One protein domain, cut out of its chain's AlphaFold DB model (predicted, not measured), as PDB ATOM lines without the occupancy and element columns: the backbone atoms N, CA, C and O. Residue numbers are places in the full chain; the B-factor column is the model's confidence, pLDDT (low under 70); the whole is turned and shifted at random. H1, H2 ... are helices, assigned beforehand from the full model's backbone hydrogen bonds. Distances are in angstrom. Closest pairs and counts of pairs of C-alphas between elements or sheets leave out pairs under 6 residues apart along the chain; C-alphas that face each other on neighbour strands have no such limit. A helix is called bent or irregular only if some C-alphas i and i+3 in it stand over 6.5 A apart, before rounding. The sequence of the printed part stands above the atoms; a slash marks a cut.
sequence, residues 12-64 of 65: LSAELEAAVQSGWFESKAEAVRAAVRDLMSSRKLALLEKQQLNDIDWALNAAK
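This is residues 12 to 64 of the 65 residues of an uncharacterized protein of Verrucomicrobia bacterium 12-59-8 (UniProt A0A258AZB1). Picture one long, straight helix, H2, with a short helix, H1, set steeply across its beginning, so that the two make a lopsided L with one very long arm. The long arm is bare: residues 35 to 64, of which 35 to 62 belong to H2, stick out with no other part of the printed chain beside them. The printed part has 53 residues with two named helices, H1 then H2, and no named strand; the class is all helix. It is extended, with a radius of gyration of the C-alphas of 19.2 A, and its outline is a rod spanning 60 by 15 by 13 A.

Start with H1, residues 12 to 21, and go on over a short link of 6 residues to H2, residues 28 to 62. Look at Leu 16 and Lys 28: their C-alphas, the closest of the two helices, are 6.1 A apart. H1 and H2 touch there, with 6 pairs of C-alphas within 8 A, and H2 does so with residues 28 to 31 alone. Their lines stand at a steep tilt of 64 degrees, and they run opposite ways. In the backbones of H1 and H2, every O i to N i+4 pair is within hydrogen-bond range.

Find C-alpha 12 at (28.466, -27.462, -8.448); from there H1 runs 14.2 A to C-alpha 21. Then find C-alpha 28 at (17.735, -28.229, -6.942), where H2 begins; it runs 50.8 A to C-alpha 62 at (33.650, 14.682, 15.189). Neither helix is bent.

The two C-alphas farthest apart, those of Gln 21 and Lys 64, are 59.9 A from each other. The printed part has no cut, and its one link is short. The mean pLDDT of the printed part is 86.1, and residue 64 is the one printed residue under 70.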
ATOM      1  N   LEU A  12      29.512 -28.059  -9.289       85.06
ATOM      2  CA  LEU A  12      28.466 -27.462  -8.448       85.06
ATOM      3  C   LEU A  12      27.104 -28.122  -8.679       85.06
ATOM      4  O   LEU A  12      26.320 -28.290  -7.747       85.06
ATOM      5  N   SER A  13      26.829 -28.509  -9.923       85.94
ATOM      6  CA  SER A  13      25.611 -29.232 -10.279       85.94
ATOM      7  C   SER A  13      25.573 -30.613  -9.626       85.94
ATOM      8  O   SER A  13      24.527 -30.998  -9.106       85.94
ATOM      9  N   ALA A  14      26.710 -31.315  -9.584       88.94
ATOM     10  CA  ALA A  14      26.846 -32.610  -8.926       88.94
ATOM     11  C   ALA A  14      26.668 -32.514  -7.402       88.94
ATOM     12  O   ALA A  14      25.967 -33.339  -6.817       88.94
ATOM     13  N   GLU A  15      27.229 -31.487  -6.756       86.62
ATOM     14  CA  GLU A  15      27.014 -31.237  -5.323       86.62
ATOM     15  C   GLU A  15      25.542 -30.931  -5.006       86.62
ATOM     16  O   GLU A  15      24.987 -31.455  -4.040       86.62
ATOM     17  N   LEU A  16      24.880 -30.138  -5.855       87.31
ATOM     18  CA  LEU A  16      23.442 -29.874  -5.762       87.31
ATOM     19  C   LEU A  16      22.610 -31.149  -5.921       87.31
ATOM     20  O   LEU A  16      21.637 -31.345  -5.194       87.31
ATOM     21  N   GLU A  17      22.980 -32.019  -6.860       87.12
ATOM     22  CA  GLU A  17      22.342 -33.323  -7.060       87.12
ATOM     23  C   GLU A  17      22.486 -34.202  -5.813       87.12
ATOM     24  O   GLU A  17      21.499 -34.760  -5.335       87.12
ATOM     25  N   ALA A  18      23.695 -34.266  -5.249       89.50
ATOM     26  CA  ALA A  18      23.987 -35.031  -4.043       89.50
ATOM     27  C   ALA A  18      23.200 -34.511  -2.831       89.50
ATOM     28  O   ALA A  18      22.677 -35.312  -2.061       89.50
ATOM     29  N   ALA A  19      23.055 -33.189  -2.691       86.50
ATOM     30  CA  ALA A  19      22.271 -32.567  -1.623       86.50
ATOM     31  C   ALA A  19      20.761 -32.850  -1.740       86.50
ATOM     32  O   ALA A  19      20.059 -32.959  -0.736       86.50
ATOM     33  N   VAL A  20      20.240 -32.990  -2.960       90.19
ATOM     34  CA  VAL A  20      18.846 -33.408  -3.174       90.19
ATOM     35  C   VAL A  20      18.691 -34.907  -2.900       90.19
ATOM     36  O   VAL A  20      17.763 -35.316  -2.208       90.19
ATOM     37  N   GLN A  21      19.624 -35.739  -3.375       89.06
ATOM     38  CA  GLN A  21      19.603 -37.189  -3.144       89.06
ATOM     39  C   GLN A  21      19.756 -37.566  -1.667       89.06
ATOM     40  O   GLN A  21      19.167 -38.550  -1.224       89.06
ATOM     41  N   SER A  22      20.511 -36.786  -0.893       88.94
ATOM     42  CA  SER A  22      20.653 -36.970   0.553       88.94
ATOM     43  C   SER A  22      19.412 -36.541   1.347       88.94
ATOM     44  O   SER A  22      19.389 -36.703   2.567       88.94
ATOM     45  N   GLY A  23      18.386 -35.996   0.681       88.06
ATOM     46  CA  GLY A  23      17.142 -35.544   1.300       88.06
ATOM     47  C   GLY A  23      17.258 -34.207   2.030       88.06
ATOM     48  O   GLY A  23      16.368 -33.870   2.804       88.06
ATOM     49  N   TRP A  24      18.335 -33.441   1.812       83.00
ATOM     50  CA  TRP A  24      18.487 -32.117   2.427       83.00
ATOM     51  C   TRP A  24      17.581 -31.071   1.767       83.00
ATOM     52  O   TRP A  24      17.224 -30.085   2.407       83.00
ATOM     53  N   PHE A  25      17.197 -31.294   0.506       89.12
ATOM     54  CA  PHE A  25      16.296 -30.429  -0.257       89.12
ATOM     55  C   PHE A  25      15.363 -31.263  -1.140       89.12
ATOM     56  O   PHE A  25      15.778 -32.282  -1.686       89.12
ATOM     57  N   GLU A  26      14.130 -30.799  -1.356       85.56
ATOM     58  CA  GLU A  26      13.164 -31.465  -2.242       85.56
ATOM     59  C   GLU A  26      13.519 -31.277  -3.723       85.56
ATOM     60  O   GLU A  26      13.146 -32.080  -4.579       85.56
ATOM     61  N   SER A  27      14.227 -30.196  -4.062       87.75
ATOM     62  CA  SER A  27      14.635 -29.915  -5.439       87.75
ATOM     63  C   SER A  27      15.885 -29.045  -5.517       87.75
ATOM     64  O   SER A  27      16.157 -28.228  -4.636       87.75
ATOM     65  N   LYS A  28      16.598 -29.121  -6.649       84.31
ATOM     66  CA  LYS A  28      17.735 -28.229  -6.942       84.31
ATOM     67  C   LYS A  28      17.337 -26.754  -6.845       84.31
ATOM     68  O   LYS A  28      18.095 -25.925  -6.357       84.31
ATOM     69  N   ALA A  29      16.118 -26.424  -7.274       85.62
ATOM     70  CA  ALA A  29      15.596 -25.064  -7.209       85.62
ATOM     71  C   ALA A  29      15.394 -24.583  -5.763       85.62
ATOM     72  O   ALA A  29      15.578 -23.401  -5.478       85.62
ATOM     73  N   GLU A  30      15.012 -25.474  -4.849       85.75
ATOM     74  CA  GLU A  30      14.911 -25.153  -3.428       85.75
ATOM     75  C   GLU A  30      16.284 -24.905  -2.807       85.75
ATOM     76  O   GLU A  30      16.476 -23.865  -2.178       85.75
ATOM     77  N   ALA A  31      17.248 -25.786  -3.074       87.50
ATOM     78  CA  ALA A  31      18.625 -25.634  -2.617       87.50
ATOM     79  C   ALA A  31      19.241 -24.302  -3.087       87.50
ATOM     80  O   ALA A  31      19.804 -23.551  -2.291       87.50
ATOM     81  N   VAL A  32      19.048 -23.941  -4.362       87.94
ATOM     82  CA  VAL A  32      19.513 -22.653  -4.907       87.94
ATOM     83  C   VAL A  32      18.811 -21.472  -4.231       87.94
ATOM     84  O   VAL A  32      19.463 -20.490  -3.881       87.94
ATOM     85  N   ARG A  33      17.494 -21.541  -3.989       87.00
ATOM     86  CA  ARG A  33      16.778 -20.474  -3.263       87.00
ATOM     87  C   ARG A  33      17.282 -20.316  -1.828       87.00
ATOM     88  O   ARG A  33      17.396 -19.179  -1.364       87.00
ATOM     89  N   ALA A  34      17.569 -21.420  -1.144       87.25
ATOM     90  CA  ALA A  34      18.131 -21.409   0.199       87.25
ATOM     91  C   ALA A  34      19.520 -20.753   0.202       87.25
ATOM     92  O   ALA A  34      19.739 -19.812   0.963       87.25
ATOM     93  N   ALA A  35      20.399 -21.147  -0.722       87.75
ATOM     94  CA  ALA A  35      21.732 -20.564  -0.867       87.75
ATOM     95  C   ALA A  35      21.690 -19.057  -1.183       87.75
ATOM     96  O   ALA A  35      22.410 -18.269  -0.574       87.75
ATOM     97  N   VAL A  36      20.806 -18.623  -2.092       87.62
ATOM     98  CA  VAL A  36      20.631 -17.195  -2.409       87.62
ATOM     99  C   VAL A  36      20.144 -16.420  -1.185       87.62
ATOM    100  O   VAL A  36      20.640 -15.326  -0.915       87.62
ATOM    101  N   ARG A  37      19.192 -16.972  -0.424       87.69
ATOM    102  CA  ARG A  37      18.709 -16.342   0.810       87.69
ATOM    103  C   ARG A  37      19.835 -16.196   1.827       87.69
ATOM    104  O   ARG A  37      19.978 -15.122   2.403       87.69
ATOM    105  N   ASP A  38      20.626 -17.242   2.019       88.62
ATOM    106  CA  ASP A  38      21.716 -17.250   2.990       88.62
ATOM    107  C   ASP A  38      22.836 -16.266   2.610       88.62
ATOM    108  O   ASP A  38      23.291 -15.460   3.427       88.62
ATOM    109  N   LEU A  39      23.186 -16.208   1.322       87.00
ATOM    110  CA  LEU A  39      24.122 -15.222   0.781       87.00
ATOM    111  C   LEU A  39      23.645 -13.779   1.010       87.00
ATOM    112  O   LEU A  39      24.439 -12.907   1.365       87.00
ATOM    113  N   MET A  40      22.357 -13.503   0.793       85.81
ATOM    114  CA  MET A  40      21.807 -12.158   0.994       85.81
ATOM    115  C   MET A  40      21.762 -11.783   2.477       85.81
ATOM    116  O   MET A  40      22.106 -10.655   2.834       85.81
ATOM    117  N   SER A  41      21.379 -12.720   3.345       84.44
ATOM    118  CA  SER A  41      21.341 -12.514   4.795       84.44
ATOM    119  C   SER A  41      22.732 -12.245   5.374       84.44
ATOM    120  O   SER A  41      22.921 -11.250   6.074       84.44
ATOM    121  N   SER A  42      23.718 -13.079   5.035       82.38
ATOM    122  CA  SER A  42      25.102 -12.938   5.510       82.38
ATOM    123  C   SER A  42      25.739 -11.621   5.057       82.38
ATOM    124  O   SER A  42      26.322 -10.896   5.864       82.38
ATOM    125  N   ARG A  43      25.557 -11.241   3.785       79.69
ATOM    126  CA  ARG A  43      26.071  -9.966   3.259       79.69
ATOM    127  C   ARG A  43      25.388  -8.752   3.874       79.69
ATOM    128  O   ARG A  43      26.052  -7.742   4.091       79.69
ATOM    129  N   LYS A  44      24.087  -8.832   4.166       78.44
ATOM    130  CA  LYS A  44      23.360  -7.742   4.827       78.44
ATOM    131  C   LYS A  44      23.911  -7.476   6.228       78.44
ATOM    132  O   LYS A  44      24.081  -6.317   6.587       78.44
ATOM    133  N   LEU A  45      24.213  -8.529   6.989       76.94
ATOM    134  CA  LEU A  45      24.808  -8.400   8.321       76.94
ATOM    135  C   LEU A  45      26.207  -7.777   8.258       76.94
ATOM    136  O   LEU A  45      26.455  -6.794   8.948       76.94
ATOM    137  N   ALA A  46      27.070  -8.262   7.361       79.69
ATOM    138  CA  ALA A  46      28.411  -7.701   7.178       79.69
ATOM    139  C   ALA A  46      28.386  -6.225   6.734       79.69
ATOM    140  O   ALA A  46      29.231  -5.423   7.132       79.69
ATOM    141  N   LEU A  47      27.403  -5.841   5.911       84.12
ATOM    142  CA  LEU A  47      27.235  -4.452   5.493       84.12
ATOM    143  C   LEU A  47      26.781  -3.555   6.652       84.12
ATOM    144  O   LEU A  47      27.306  -2.453   6.793       84.12
ATOM    145  N   LEU A  48      25.836  -4.023   7.473       83.62
ATOM    146  CA  LEU A  48      25.363  -3.297   8.656       83.62
ATOM    147  C   LEU A  48      26.483  -3.090   9.676       83.62
ATOM    148  O   LEU A  48      26.637  -1.988  10.190       83.62
ATOM    149  N   GLU A  49      27.289  -4.121   9.921       86.50
ATOM    150  CA  GLU A  49      28.458  -4.038  10.799       86.50
ATOM    151  C   GLU A  49      29.455  -2.986  10.296       86.50
ATOM    152  O   GLU A  49      29.866  -2.100  11.044       86.50
ATOM    153  N   LYS A  50      29.774  -3.009   8.995       88.75
ATOM    154  CA  LYS A  50      30.664  -2.014   8.388       88.75
ATOM    155  C   LYS A  50      30.114  -0.590   8.507       88.75
ATOM    156  O   LYS A  50      30.881   0.339   8.741       88.75
ATOM    157  N   GLN A  51      28.806  -0.409   8.330       88.81
ATOM    158  CA  GLN A  51      28.165   0.898   8.488       88.81
ATOM    159  C   GLN A  51      28.222   1.382   9.942       88.81
ATOM    160  O   GLN A  51      28.611   2.520  10.168       88.81
ATOM    161  N   GLN A  52      27.949   0.512  10.918       87.81
ATOM    162  CA  GLN A  52      28.070   0.854  12.340       87.81
ATOM    163  C   GLN A  52      29.485   1.280  12.730       87.81
ATOM    164  O   GLN A  52      29.649   2.270  13.435       87.81
ATOM    165  N   LEU A  53      30.508   0.560  12.262       92.31
ATOM    166  CA  LEU A  53      31.899   0.925  12.534       92.31
ATOM    167  C   LEU A  53      32.250   2.292  11.940       92.31
ATOM    168  O   LEU A  53      32.864   3.111  12.620       92.31
ATOM    169  N   ASN A  54      31.798   2.573  10.716       90.50
ATOM    170  CA  ASN A  54      32.000   3.879  10.090       90.50
ATOM    171  C   ASN A  54      31.305   5.013  10.866       90.50
ATOM    172  O   ASN A  54      31.879   6.093  11.000       90.50
ATOM    173  N   ASP A  55      30.095   4.779  11.383       89.00
ATOM    174  CA  ASP A  55      29.359   5.767  12.181       89.00
ATOM    175  C   ASP A  55      30.064   6.047  13.521       89.00
ATOM    176  O   ASP A  55      30.150   7.201  13.951       89.00
ATOM    177  N   ILE A  56      30.622   5.011  14.161       90.31
ATOM    178  CA  ILE A  56      31.435   5.144  15.380       90.31
ATOM    179  C   ILE A  56      32.705   5.951  15.091       90.31
ATOM    180  O   ILE A  56      33.002   6.899  15.818       90.31
ATOM    181  N   ASP A  57      33.435   5.615  14.025       92.69
ATOM    182  CA  ASP A  57      34.650   6.335  13.628       92.69
ATOM    183  C   ASP A  57      34.356   7.802  13.303       92.69
ATOM    184  O   ASP A  57      35.104   8.699  13.704       92.69
ATOM    185  N   TRP A  58      33.245   8.074  12.614       92.12
ATOM    186  CA  TRP A  58      32.789   9.438  12.376       92.12
ATOM    187  C   TRP A  58      32.519  10.173  13.692       92.12
ATOM    188  O   TRP A  58      33.047  11.269  13.886       92.12
ATOM    189  N   ALA A  59      31.768   9.572  14.622       89.69
ATOM    190  CA  ALA A  59      31.430  10.194  15.902       89.69
ATOM    191  C   ALA A  59      32.676  10.477  16.758       89.69
ATOM    192  O   ALA A  59      32.794  11.552  17.350       89.69
ATOM    193  N   LEU A  60      33.637   9.548  16.788       89.69
ATOM    194  CA  LEU A  60      34.905   9.713  17.502       89.69
ATOM    195  C   LEU A  60      35.771  10.831  16.914       89.69
ATOM    196  O   LEU A  60      36.460  11.523  17.664       89.69
ATOM    197  N   ASN A  61      35.751  11.013  15.593       88.19
ATOM    198  CA  ASN A  61      36.486  12.090  14.931       88.19
ATOM    199  C   ASN A  61      35.778  13.444  15.079       88.19
ATOM    200  O   ASN A  61      36.440  14.444  15.339       88.19
ATOM    201  N   ALA A  62      34.446  13.475  14.985       80.62
ATOM    202  CA  ALA A  62      33.650  14.682  15.189       80.62
ATOM    203  C   ALA A  62      33.742  15.206  16.633       80.62
ATOM    204  O   ALA A  62      33.762  16.413  16.837       80.62
ATOM    205  N   ALA A  63      33.845  14.320  17.630       73.25
ATOM    206  CA  ALA A  63      33.974  14.695  19.042       73.25
ATOM    207  C   ALA A  63      35.376  15.195  19.446       73.25
ATOM    208  O   ALA A  63      35.545  15.720  20.545       73.25
ATOM    209  N   LYS A  64      36.393  14.997  18.596       65.69
ATOM    210  CA  LYS A  64      37.775  15.459  18.827       65.69
ATOM    211  C   LYS A  64      38.076  16.824  18.201       65.69
ATOM    212  O   LYS A  64      39.186  17.320  18.389       65.69
TER     213      LYS A  64